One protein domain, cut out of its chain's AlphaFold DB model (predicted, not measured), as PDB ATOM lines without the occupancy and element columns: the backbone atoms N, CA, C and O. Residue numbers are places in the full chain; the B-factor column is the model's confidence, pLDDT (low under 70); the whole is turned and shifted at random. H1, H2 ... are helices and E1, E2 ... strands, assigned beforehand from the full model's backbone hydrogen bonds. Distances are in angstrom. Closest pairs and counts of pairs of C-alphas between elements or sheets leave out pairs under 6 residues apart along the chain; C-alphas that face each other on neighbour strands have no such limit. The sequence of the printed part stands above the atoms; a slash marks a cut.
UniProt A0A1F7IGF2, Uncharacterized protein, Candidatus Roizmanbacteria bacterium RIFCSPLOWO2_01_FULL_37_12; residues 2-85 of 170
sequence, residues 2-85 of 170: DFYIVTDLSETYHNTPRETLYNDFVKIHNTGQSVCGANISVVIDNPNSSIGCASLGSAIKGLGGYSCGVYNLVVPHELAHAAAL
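What this domain is: This is residues 2 to 85 of the 170 residues of an uncharacterized protein of Candidatus Roizmanbacteria bacterium RIFCSPLOWO2_01_FULL_37_12 (UniProt A0A1F7IGF2). A small three-stranded sheet lies between two helices, with H1 running across the strands on one face and H2 running along them on the opposite face. A long stretch with no named element, residues 2 to 21, leads into H1, and the ten-residue loop between E1 and E2 lies at one end of the longest axis. The printed part has 84 residues, with two named helices and three named strands in the order H1, E1, E2, E3, H2; the mixed sheet has the order E1, E3, E2. The class is mixed, helices and strands, with under half of the residues, 41, in named elements. The whole is compact, with a radius of gyration of the C-alphas of 11.7 A, yet elongated in outline, spanning 36 by 22 by 20 A.

How they stand to each other: After residues 2 to 21 comes H1, residues 22 to 36, and then E1, residues 41 to 45, E2, residues 56 to 60, E3, residues 64 to 68, and H2, residues 74 to 84. H1 is on the sheet at a height over the sheet of 6.7 A, and its line and that of E1 stand at 72 degrees on the local plane, across the strands. H1 lies over E1 and only just over E3, on which 3 of its C-alphas fall; its closest C-alpha to E1 is that of His 29, 5.6 A from that of Ser 41. E1 is an edge strand and is parallel to the inner strand E3 at 11 degrees, with N 45 and O 67 2.8 A apart, within hydrogen-bond range. E2, the other edge strand, forms a hairpin with E3, antiparallel at 173 degrees, with N 66 and O 58 within hydrogen-bond range at 2.8 A. E1 and E2 are only just apart, their closest C-alphas being 8.5 A from each other. H2 is on the opposite face from H1, at a height over the sheet of 7.0 A, over E3 and E2. Its line and that of E3 stand at 6 degrees on the local plane, along the strands, and the closest C-alphas of H2 and E3, those of Ala 82 and Gly 64, are 4.9 A apart. H1 and H2 are apart. In H1 and H2 every O i to N i+4 pair is within hydrogen-bond range.

Where its parts are: H1, 21.7 A from first to last C-alpha, begins at C-alpha 22 (-44.159, -15.457, -11.493). E1 measures 12.9 A, E2 14.0 A and E3 13.8 A, and E3 begins at C-alpha 64 (-46.790, -8.136, -17.902). H2 measures 14.6 A and ends at C-alpha 84 (-40.698, -4.029, -25.906).

The domain as a whole: The two C-alphas farthest apart are those of Asp 2 and Ser 50, 37.2 A. The printed part, residues 2 to 85, has no cut. No link is long: those from H1 to E1, E2 to E3 and E3 to H2 are tight, and that from E1 to E2 is short. The mean pLDDT of the printed part is 74.1, and residues 2 to 20, 46 to 55 and 69 to 72 are under 70.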
ATOM      1  N   ASP A   2     -55.221  -5.557 -31.243       41.91
ATOM      2  CA  ASP A   2     -55.327  -4.327 -30.459       41.91
ATOM      3  C   ASP A   2     -54.381  -4.316 -29.250       41.91
ATOM      4  O   ASP A   2     -54.321  -5.275 -28.479       41.91
ATOM      5  N   PHE A   3     -53.657  -3.209 -29.065       47.56
ATOM      6  CA  PHE A   3     -52.820  -2.963 -27.890       47.56
ATOM      7  C   PHE A   3     -53.607  -2.159 -26.849       47.56
ATOM      8  O   PHE A   3     -53.855  -0.967 -27.034       47.56
ATOM      9  N   TYR A   4     -53.981  -2.803 -25.745       51.66
ATOM     10  CA  TYR A   4     -54.675  -2.169 -24.624       51.66
ATOM     11  C   TYR A   4     -53.837  -2.285 -23.351       51.66
ATOM     12  O   TYR A   4     -53.371  -3.369 -23.019       51.66
ATOM     13  N   ILE A   5     -53.673  -1.174 -22.626       57.25
ATOM     14  CA  ILE A   5     -53.070  -1.152 -21.287       57.25
ATOM     15  C   ILE A   5     -54.213  -1.149 -20.273       57.25
ATOM     16  O   ILE A   5     -54.993  -0.197 -20.226       57.25
ATOM     17  N   VAL A   6     -54.306  -2.199 -19.457       57.91
ATOM     18  CA  VAL A   6     -55.248  -2.256 -18.330       57.91
ATOM     19  C   VAL A   6     -54.532  -1.860 -17.054       57.91
ATOM     20  O   VAL A   6     -53.668  -2.589 -16.585       57.91
ATOM     21  N   THR A   7     -54.952  -0.743 -16.470       57.97
ATOM     22  CA  THR A   7     -54.702  -0.402 -15.066       57.97
ATOM     23  C   THR A   7     -55.930  -0.779 -14.248       57.97
ATOM     24  O   THR A   7     -56.939  -0.075 -14.305       57.97
ATOM     25  N   ASP A   8     -55.856  -1.880 -13.507       55.41
ATOM     26  CA  ASP A   8     -56.913  -2.301 -12.588       55.41
ATOM     27  C   ASP A   8     -56.485  -2.046 -11.139       55.41
ATOM     28  O   ASP A   8     -55.505  -2.610 -10.658       55.41
ATOM     29  N   LEU A   9     -57.226  -1.163 -10.467       55.16
ATOM     30  CA  LEU A   9     -57.016  -0.758  -9.073       55.16
ATOM     31  C   LEU A   9     -57.951  -1.496  -8.096       55.16
ATOM     32  O   LEU A   9     -57.967  -1.178  -6.909       55.16
ATOM     33  N   SER A  10     -58.794  -2.409  -8.594       54.22
ATOM     34  CA  SER A  10     -59.839  -3.082  -7.809       54.22
ATOM     35  C   SER A  10     -59.451  -4.480  -7.318       54.22
ATOM     36  O   SER A  10     -60.114  -5.030  -6.438       54.22
ATOM     37  N   GLU A  11     -58.354  -5.027  -7.841       60.72
ATOM     38  CA  GLU A  11     -57.837  -6.362  -7.544       60.72
ATOM     39  C   GLU A  11     -56.505  -6.280  -6.784       60.72
ATOM     40  O   GLU A  11     -55.602  -5.526  -7.142       60.72
ATOM     41  N   THR A  12     -56.344  -7.114  -5.755       65.50
ATOM     42  CA  THR A  12     -55.040  -7.324  -5.118       65.50
ATOM     43  C   THR A  12     -54.250  -8.342  -5.943       65.50
ATOM     44  O   THR A  12     -54.658  -9.502  -6.074       65.50
ATOM     45  N   TYR A  13     -53.116  -7.923  -6.506       66.50
ATOM     46  CA  TYR A  13     -52.264  -8.776  -7.347       66.50
ATOM     47  C   TYR A  13     -51.072  -9.400  -6.605       66.50
ATOM     48  O   TYR A  13     -50.401 -10.248  -7.176       66.50
ATOM     49  N   HIS A  14     -50.830  -9.041  -5.340       64.44
ATOM     50  CA  HIS A  14     -49.773  -9.619  -4.498       64.44
ATOM     51  C   HIS A  14     -50.128  -9.516  -3.007       64.44
ATOM     52  O   HIS A  14     -50.835  -8.606  -2.576       64.44
ATOM     53  N   ASN A  15     -49.568 -10.408  -2.186       55.88
ATOM     54  CA  ASN A  15     -49.711 -10.337  -0.724       55.88
ATOM     55  C   ASN A  15     -48.722  -9.346  -0.077       55.88
ATOM     56  O   ASN A  15     -48.988  -8.819   1.002       55.88
ATOM     57  N   THR A  16     -47.603  -9.060  -0.750       58.88
ATOM     58  CA  THR A  16     -46.528  -8.162  -0.303       58.88
ATOM     59  C   THR A  16     -45.947  -7.422  -1.517       58.88
ATOM     60  O   THR A  16     -45.420  -8.074  -2.413       58.88
ATOM     61  N   PRO A  17     -45.968  -6.074  -1.567       54.38
ATOM     62  CA  PRO A  17     -45.528  -5.303  -2.742       54.38
ATOM     63  C   PRO A  17     -44.057  -5.473  -3.162       54.38
ATOM     64  O   PRO A  17     -43.647  -4.924  -4.180       54.38
ATOM     65  N   ARG A  18     -43.239  -6.162  -2.353       54.44
ATOM     66  CA  ARG A  18     -41.789  -6.334  -2.555       54.44
ATOM     67  C   ARG A  18     -41.397  -7.678  -3.174       54.44
ATOM     68  O   ARG A  18     -40.222  -7.879  -3.452       54.44
ATOM     69  N   GLU A  19     -42.345  -8.596  -3.341       62.72
ATOM     70  CA  GLU A  19     -42.075  -9.982  -3.734       62.72
ATOM     71  C   GLU A  19     -43.084 -10.436  -4.795       62.72
ATOM     72  O   GLU A  19     -43.826 -11.391  -4.586       62.72
ATOM     73  N   THR A  20     -43.152  -9.734  -5.929       68.06
ATOM     74  CA  THR A  20     -43.966 -10.199  -7.060       68.06
ATOM     75  C   THR A  20     -43.408 -11.513  -7.594       68.06
ATOM     76  O   THR A  20     -42.269 -11.582  -8.062       68.06
ATOM     77  N   LEU A  21     -44.214 -12.567  -7.523       78.06
ATOM     78  CA  LEU A  21     -43.869 -13.906  -7.985       78.06
ATOM     79  C   LEU A  21     -44.339 -14.110  -9.428       78.06
ATOM     80  O   LEU A  21     -45.265 -13.460  -9.899       78.06
ATOM     81  N   TYR A  22     -43.758 -15.093 -10.125       83.00
ATOM     82  CA  TYR A  22     -44.159 -15.457 -11.493       83.00
ATOM     83  C   TYR A  22     -45.683 -15.627 -11.658       83.00
ATOM     84  O   TYR A  22     -46.267 -15.160 -12.635       83.00
ATOM     85  N   ASN A  23     -46.340 -16.261 -10.681       85.19
ATOM     86  CA  ASN A  23     -47.786 -16.494 -10.708       85.19
ATOM     87  C   ASN A  23     -48.609 -15.196 -10.658       85.19
ATOM     88  O   ASN A  23     -49.716 -15.173 -11.197       85.19
ATOM     89  N   ASP A  24     -48.075 -14.124 -10.072       84.50
ATOM     90  CA  ASP A  24     -48.744 -12.823 -10.030       84.50
ATOM     91  C   ASP A  24     -48.794 -12.218 -11.439       84.50
ATOM     92  O   ASP A  24     -49.848 -11.770 -11.882       84.50
ATOM     93  N   PHE A  25     -47.708 -12.317 -12.213       86.50
ATOM     94  CA  PHE A  25     -47.684 -11.872 -13.612       86.50
ATOM     95  C   PHE A  25     -48.618 -12.687 -14.512       86.50
ATOM     96  O   PHE A  25     -49.265 -12.129 -15.398       86.50
ATOM     97  N   VAL A  26     -48.746 -13.997 -14.265       88.12
ATOM     98  CA  VAL A  26     -49.741 -14.836 -14.955       88.12
ATOM     99  C   VAL A  26     -51.161 -14.369 -14.627       88.12
ATOM    100  O   VAL A  26     -51.994 -14.274 -15.529       88.12
ATOM    101  N   LYS A  27     -51.444 -14.036 -13.359       86.25
ATOM    102  CA  LYS A  27     -52.735 -13.461 -12.956       86.25
ATOM    103  C   LYS A  27     -52.986 -12.129 -13.672       86.25
ATOM    104  O   LYS A  27     -54.041 -11.974 -14.276       86.25
ATOM    105  N   ILE A  28     -52.017 -11.213 -13.664       85.00
ATOM    106  CA  ILE A  28     -52.087  -9.900 -14.331       85.00
ATOM    107  C   ILE A  28     -52.416 -10.046 -15.825       85.00
ATOM    108  O   ILE A  28     -53.321  -9.380 -16.336       85.00
ATOM    109  N   HIS A  29     -51.716 -10.945 -16.521       86.62
ATOM    110  CA  HIS A  29     -51.966 -11.234 -17.930       86.62
ATOM    111  C   HIS A  29     -53.392 -11.755 -18.155       86.62
ATOM    112  O   HIS A  29     -54.149 -11.178 -18.936       86.62
ATOM    113  N   ASN A  30     -53.787 -12.801 -17.422       87.50
ATOM    114  CA  ASN A  30     -55.102 -13.423 -17.570       87.50
ATOM    115  C   ASN A  30     -56.247 -12.446 -17.273       87.50
ATOM    116  O   ASN A  30     -57.245 -12.445 -17.997       87.50
ATOM    117  N   THR A  31     -56.105 -11.588 -16.256       85.62
ATOM    118  CA  THR A  31     -57.120 -10.577 -15.948       85.62
ATOM    119  C   THR A  31     -57.268  -9.586 -17.096       85.62
ATOM    120  O   THR A  31     -58.378  -9.428 -17.604       85.62
ATOM    121  N   GLY A  32     -56.182  -8.972 -17.580       83.88
ATOM    122  CA  GLY A  32     -56.280  -8.008 -18.685       83.88
ATOM    123  C   GLY A  32     -56.802  -8.626 -19.985       83.88
ATOM    124  O   GLY A  32     -57.647  -8.027 -20.659       83.88
ATOM    125  N   GLN A  33     -56.406  -9.865 -20.289       85.69
ATOM    126  CA  GLN A  33     -56.954 -10.622 -21.415       85.69
ATOM    127  C   GLN A  33     -58.468 -10.854 -21.260       85.69
ATOM    128  O   GLN A  33     -59.205 -10.748 -22.238       85.69
ATOM    129  N   SER A  34     -58.952 -11.138 -20.047       85.69
ATOM    130  CA  SER A  34     -60.381 -11.372 -19.790       85.69
ATOM    131  C   SER A  34     -61.230 -10.095 -19.795       85.69
ATOM    132  O   SER A  34     -62.375 -10.129 -20.239       85.69
ATOM    133  N   VAL A  35     -60.676  -8.972 -19.324       83.81
ATOM    134  CA  VAL A  35     -61.401  -7.702 -19.164       83.81
ATOM    135  C   VAL A  35     -61.497  -6.941 -20.481       83.81
ATOM    136  O   VAL A  35     -62.563  -6.424 -20.810       83.81
ATOM    137  N   CYS A  36     -60.401  -6.855 -21.242       80.44
ATOM    138  CA  CYS A  36     -60.375  -6.062 -22.474       80.44
ATOM    139  C   CYS A  36     -59.608  -6.715 -23.632       80.44
ATOM    140  O   CYS A  36     -59.308  -6.046 -24.617       80.44
ATOM    141  N   GLY A  37     -59.252  -7.998 -23.525       82.69
ATOM    142  CA  GLY A  37     -58.488  -8.682 -24.568       82.69
ATOM    143  C   GLY A  37     -57.035  -8.216 -24.697       82.69
ATOM    144  O   GLY A  37     -56.445  -8.414 -25.756       82.69
ATOM    145  N   ALA A  38     -56.467  -7.586 -23.661       83.12
ATOM    146  CA  ALA A  38     -55.097  -7.079 -23.695       83.12
ATOM    147  C   ALA A  38     -54.068  -8.207 -23.844       83.12
ATOM    148  O   ALA A  38     -54.079  -9.164 -23.073       83.12
ATOM    149  N   ASN A  39     -53.122  -8.048 -24.776       81.44
ATOM    150  CA  ASN A  39     -51.989  -8.969 -24.907       81.44
ATOM    151  C   ASN A  39     -50.926  -8.769 -23.819       81.44
ATOM    152  O   ASN A  39     -50.238  -9.721 -23.461       81.44
ATOM    153  N   ILE A  40     -50.788  -7.542 -23.310       84.56
ATOM    154  CA  ILE A  40     -49.850  -7.161 -22.250       84.56
ATOM    155  C   ILE A  40     -50.596  -6.283 -21.252       84.56
ATOM    156  O   ILE A  40     -51.297  -5.353 -21.643       84.56
ATOM    157  N   SER A  41     -50.397  -6.548 -19.964       84.06
ATOM    158  CA  SER A  41     -51.036  -5.811 -18.873       84.06
ATOM    159  C   SER A  41     -49.984  -5.246 -17.927       84.06
ATOM    160  O   SER A  41     -48.961  -5.889 -17.680       84.06
ATOM    161  N   VAL A  42     -50.236  -4.055 -17.382       81.88
ATOM    162  CA  VAL A  42     -49.375  -3.437 -16.368       81.88
ATOM    163  C   VAL A  42     -50.220  -2.989 -15.188       81.88
ATOM    164  O   VAL A  42     -51.113  -2.160 -15.339       81.88
ATOM    165  N   VAL A  43     -49.910  -3.501 -14.001       80.81
ATOM    166  CA  VAL A  43     -50.544  -3.057 -12.757       80.81
ATOM    167  C   VAL A  43     -49.760  -1.892 -12.171       80.81
ATOM    168  O   VAL A  43     -48.539  -1.957 -12.046       80.81
ATOM    169  N   ILE A  44     -50.474  -0.834 -11.789       79.38
ATOM    170  CA  ILE A  44     -49.925   0.301 -11.044       79.38
ATOM    171  C   ILE A  44     -50.560   0.279  -9.656       79.38
ATOM    172  O   ILE A  44     -51.699   0.714  -9.497       79.38
ATOM    173  N   ASP A  45     -49.834  -0.226  -8.662       75.00
ATOM    174  CA  ASP A  45     -50.262  -0.212  -7.266       75.00
ATOM    175  C   ASP A  45     -49.829   1.094  -6.575       75.00
ATOM    176  O   ASP A  45     -48.677   1.537  -6.634       75.00
ATOM    177  N   ASN A  46     -50.776   1.748  -5.910       69.62
ATOM    178  CA  ASN A  46     -50.540   2.987  -5.176       69.62
ATOM    179  C   ASN A  46     -51.174   2.896  -3.783       69.62
ATOM    180  O   ASN A  46     -52.204   3.530  -3.527       69.62
ATOM    181  N   PRO A  47     -50.604   2.081  -2.875       63.31
ATOM    182  CA  PRO A  47     -51.232   1.825  -1.592       63.31
ATOM    183  C   PRO A  47     -51.241   3.096  -0.735       63.31
ATOM    184  O   PRO A  47     -50.226   3.779  -0.589       63.31
ATOM    185  N   ASN A  48     -52.385   3.390  -0.106       55.06
ATOM    186  CA  ASN A  48     -52.517   4.479   0.863       55.06
ATOM    187  C   ASN A  48     -51.640   4.207   2.106       55.06
ATOM    188  O   ASN A  48     -52.029   3.517   3.048       55.06
ATOM    189  N   SER A  49     -50.413   4.730   2.051       51.84
ATOM    190  CA  SER A  49     -49.530   5.219   3.125       51.84
ATOM    191  C   SER A  49     -49.274   4.387   4.398       51.84
ATOM    192  O   SER A  49     -48.605   4.895   5.291       51.84
ATOM    193  N   SER A  50     -49.722   3.135   4.521       50.41
ATOM    194  CA  SER A  50     -49.466   2.303   5.721       50.41
ATOM    195  C   SER A  50     -48.623   1.051   5.462       50.41
ATOM    196  O   SER A  50     -47.923   0.602   6.364       50.41
ATOM    197  N   ILE A  51     -48.616   0.531   4.229       53.47
ATOM    198  CA  ILE A  51     -47.837  -0.664   3.844       53.47
ATOM    199  C   ILE A  51     -46.520  -0.294   3.136       53.47
ATOM    200  O   ILE A  51     -45.666  -1.150   2.934       53.47
ATOM    201  N   GLY A  52     -46.294   0.999   2.858       52.72
ATOM    202  CA  GLY A  52     -44.980   1.527   2.482       52.72
ATOM    203  C   GLY A  52     -44.353   0.771   1.315       52.72
ATOM    204  O   GLY A  52     -43.343   0.083   1.479       52.72
ATOM    205  N   CYS A  53     -44.944   0.892   0.133       59.19
ATOM    206  CA  CYS A  53     -44.246   0.437  -1.050       59.19
ATOM    207  C   CYS A  53     -43.081   1.390  -1.332       59.19
ATOM    208  O   CYS A  53     -43.298   2.578  -1.574       59.19
ATOM    209  N   ALA A  54     -41.849   0.885  -1.236       58.53
ATOM    210  CA  ALA A  54     -40.720   1.573  -1.849       58.53
ATOM    211  C   ALA A  54     -41.012   1.636  -3.351       58.53
ATOM    212  O   ALA A  54     -41.622   0.706  -3.870       58.53
ATOM    213  N   SER A  55     -40.635   2.716  -4.026       63.91
ATOM    214  CA  SER A  55     -40.834   2.806  -5.469       63.91
ATOM    215  C   SER A  55     -40.098   1.677  -6.167       63.91
ATOM    216  O   SER A  55     -38.872   1.673  -6.225       63.91
ATOM    217  N   LEU A  56     -40.870   0.692  -6.601       74.19
ATOM    218  CA  LEU A  56     -40.397  -0.594  -7.074       74.19
ATOM    219  C   LEU A  56     -41.200  -0.962  -8.308       74.19
ATOM    220  O   LEU A  56     -42.405  -0.708  -8.389       74.19
ATOM    221  N   GLY A  57     -40.516  -1.573  -9.256       79.38
ATOM    222  CA  GLY A  57     -41.114  -2.157 -10.432       79.38
ATOM    223  C   GLY A  57     -40.547  -3.547 -10.656       79.38
ATOM    224  O   GLY A  57     -39.466  -3.886 -10.172       79.38
ATOM    225  N   SER A  58     -41.343  -4.383 -11.304       85.25
ATOM    226  CA  SER A  58     -40.883  -5.651 -11.836       85.25
ATOM    227  C   SER A  58     -41.739  -6.015 -13.036       85.25
ATOM    228  O   SER A  58     -42.950  -5.786 -13.050       85.25
ATOM    229  N   ALA A  59     -41.120  -6.629 -14.030       87.38
ATOM    230  CA  ALA A  59     -41.798  -7.102 -15.213       87.38
ATOM    231  C   ALA A  59     -41.263  -8.463 -15.636       87.38
ATOM    232  O   ALA A  59     -40.072  -8.766 -15.533       87.38
ATOM    233  N   ILE A  60     -42.162  -9.266 -16.195       85.56
ATOM    234  CA  ILE A  60     -41.791 -10.446 -16.964       85.56
ATOM    235  C   ILE A  60     -42.005 -10.107 -18.429       85.56
ATOM    236  O   ILE A  60     -43.122  -9.830 -18.874       85.56
ATOM    237  N   LYS A  61     -40.902 -10.137 -19.177       83.75
ATOM    238  CA  LYS A  61     -40.871  -9.847 -20.608       83.75
ATOM    239  C   LYS A  61     -41.896 -10.695 -21.354       83.75
ATOM    240  O   LYS A  61     -41.894 -11.919 -21.233       83.75
ATOM    241  N   GLY A  62     -42.766 -10.037 -22.113       80.62
ATOM    242  CA  GLY A  62     -43.831 -10.673 -22.883       80.62
ATOM    243  C   GLY A  62     -45.037 -11.148 -22.068       80.62
ATOM    244  O   GLY A  62     -45.942 -11.729 -22.659       80.62
ATOM    245  N   LEU A  63     -45.076 -10.926 -20.748       84.44
ATOM    246  CA  LEU A  63     -46.190 -11.350 -19.895       84.44
ATOM    247  C   LEU A  63     -46.919 -10.156 -19.271       84.44
ATOM    248  O   LEU A  63     -48.127 -10.006 -19.447       84.44
ATOM    249  N   GLY A  64     -46.192  -9.288 -18.569       85.12
ATOM    250  CA  GLY A  64     -46.790  -8.136 -17.902       85.12
ATOM    251  C   GLY A  64     -45.819  -7.392 -16.997       85.12
ATOM    252  O   GLY A  64     -44.710  -7.858 -16.737       85.12
ATOM    253  N   GLY A  65     -46.259  -6.228 -16.532       85.25
ATOM    254  CA  GLY A  65     -45.517  -5.373 -15.611       85.25
ATOM    255  C   GLY A  65     -46.289  -5.121 -14.322       85.25
ATOM    256  O   GLY A  65     -47.519  -5.152 -14.285       85.25
ATOM    257  N   TYR A  66     -45.552  -4.837 -13.266       84.00
ATOM    258  CA  TYR A  66     -46.071  -4.374 -11.996       84.00
ATOM    259  C   TYR A  66     -45.216  -3.200 -11.535       84.00
ATOM    260  O   TYR A  66     -43.989  -3.247 -11.575       84.00
ATOM    261  N   SER A  67     -45.857  -2.125 -11.105       82.00
ATOM    262  CA  SER A  67     -45.185  -0.948 -10.570       82.00
ATOM    263  C   SER A  67     -45.904  -0.492  -9.323       82.00
ATOM    264  O   SER A  67     -47.131  -0.488  -9.279       82.00
ATOM    265  N   CYS A  68     -45.143  -0.073  -8.325       75.56
ATOM    266  CA  CYS A  68     -45.677   0.243  -7.022       75.56
ATOM    267  C   CYS A  68     -45.025   1.480  -6.422       75.56
ATOM    268  O   CYS A  68     -43.805   1.623  -6.453       75.56
ATOM    269  N   GLY A  69     -45.848   2.386  -5.885       65.06
ATOM    270  CA  GLY A  69     -45.396   3.705  -5.439       65.06
ATOM    271  C   GLY A  69     -45.053   4.586  -6.640       65.06
ATOM    272  O   GLY A  69     -43.979   4.484  -7.228       65.06
ATOM    273  N   VAL A  70     -45.994   5.449  -7.024       58.09
ATOM    274  CA  VAL A  70     -45.998   6.157  -8.312       58.09
ATOM    275  C   VAL A  70     -44.856   7.178  -8.416       58.09
ATOM    276  O   VAL A  70     -45.038   8.365  -8.153       58.09
ATOM    277  N   TYR A  71     -43.682   6.752  -8.881       61.72
ATOM    278  CA  TYR A  71     -42.841   7.635  -9.684       61.72
ATOM    279  C   TYR A  71     -43.184   7.398 -11.146       61.72
ATOM    280  O   TYR A  71     -43.124   6.273 -11.639       61.72
ATOM    281  N   ASN A  72     -43.514   8.485 -11.846       64.19
ATOM    282  CA  ASN A  72     -43.991   8.501 -13.235       64.19
ATOM    283  C   ASN A  72     -43.083   7.782 -14.255       64.19
ATOM    284  O   ASN A  72     -43.453   7.700 -15.421       64.19
ATOM    285  N   LEU A  73     -41.897   7.316 -13.854       78.19
ATOM    286  CA  LEU A  73     -40.892   6.718 -14.730       78.19
ATOM    287  C   LEU A  73     -40.699   5.210 -14.522       78.19
ATOM    288  O   LEU A  73     -40.241   4.556 -15.451       78.19
ATOM    289  N   VAL A  74     -41.129   4.644 -13.387       81.56
ATOM    290  CA  VAL A  74     -41.097   3.184 -13.163       81.56
ATOM    291  C   VAL A  74     -42.100   2.492 -14.085       81.56
ATOM    292  O   VAL A  74     -41.773   1.524 -14.752       81.56
ATOM    293  N   VAL A  75     -43.305   3.050 -14.217       82.38
ATOM    294  CA  VAL A  75     -44.346   2.494 -15.096       82.38
ATOM    295  C   VAL A  75     -43.862   2.347 -16.548       82.38
ATOM    296  O   VAL A  75     -43.948   1.244 -17.084       82.38
ATOM    297  N   PRO A  76     -43.337   3.398 -17.214       86.88
ATOM    298  CA  PRO A  76     -42.803   3.238 -18.564       86.88
ATOM    299  C   PRO A  76     -41.548   2.353 -18.645       86.88
ATOM    300  O   PRO A  76     -41.348   1.741 -19.691       86.88
ATOM    301  N   HIS A  77     -40.739   2.251 -17.585       91.44
ATOM    302  CA  HIS A  77     -39.611   1.311 -17.508       91.44
ATOM    303  C   HIS A  77     -40.097  -0.150 -17.534       91.44
ATOM    304  O   HIS A  77     -39.761  -0.904 -18.447       91.44
ATOM    305  N   GLU A  78     -40.995  -0.520 -16.618       87.81
ATOM    306  CA  GLU A  78     -41.543  -1.881 -16.526       87.81
ATOM    307  C   GLU A  78     -42.385  -2.262 -17.740       87.81
ATOM    308  O   GLU A  78     -42.335  -3.390 -18.238       87.81
ATOM    309  N   LEU A  79     -43.133  -1.298 -18.278       87.38
ATOM    310  CA  LEU A  79     -43.865  -1.493 -19.517       87.38
ATOM    311  C   LEU A  79     -42.915  -1.817 -20.683       87.38
ATOM    312  O   LEU A  79     -43.268  -2.611 -21.553       87.38
ATOM    313  N   ALA A  80     -41.710  -1.246 -20.712       92.06
ATOM    314  CA  ALA A  80     -40.750  -1.514 -21.775       92.06
ATOM    315  C   ALA A  80     -40.139  -2.919 -21.691       92.06
ATOM    316  O   ALA A  80     -39.926  -3.547 -22.728       92.06
ATOM    317  N   HIS A  81     -39.928  -3.456 -20.489       92.50
ATOM    318  CA  HIS A  81     -39.615  -4.876 -20.326       92.50
ATOM    319  C   HIS A  81     -40.763  -5.753 -20.826       92.50
ATOM    320  O   HIS A  81     -40.551  -6.654 -21.638       92.50
ATOM    321  N   ALA A  82     -41.986  -5.481 -20.364       88.81
ATOM    322  CA  ALA A  82     -43.146  -6.310 -20.655       88.81
ATOM    323  C   ALA A  82     -43.496  -6.323 -22.151       88.81
ATOM    324  O   ALA A  82     -43.705  -7.394 -22.716       88.81
ATOM    325  N   ALA A  83     -43.535  -5.153 -22.792       88.00
ATOM    326  CA  ALA A  83     -44.003  -5.004 -24.167       88.00
ATOM    327  C   ALA A  83     -42.866  -4.988 -25.195       88.00
ATOM    328  O   ALA A  83     -42.945  -5.695 -26.192       88.00
ATOM    329  N   ALA A  84     -41.806  -4.208 -24.960       91.62
ATOM    330  CA  ALA A  84     -40.698  -4.029 -25.906       91.62
ATOM    331  C   ALA A  84     -39.517  -4.993 -25.675       91.62
ATOM    332  O   ALA A  84     -38.516  -4.916 -26.390       91.62
ATOM    333  N   LEU A  85     -39.639  -5.909 -24.703       92.81
ATOM    334  CA  LEU A  85     -38.638  -6.922 -24.349       92.81
ATOM    335  C   LEU A  85     -37.256  -6.330 -24.031       92.81
ATOM    336  O   LEU A  85     -36.238  -6.985 -24.241       92.81
TER     337      LEU A  85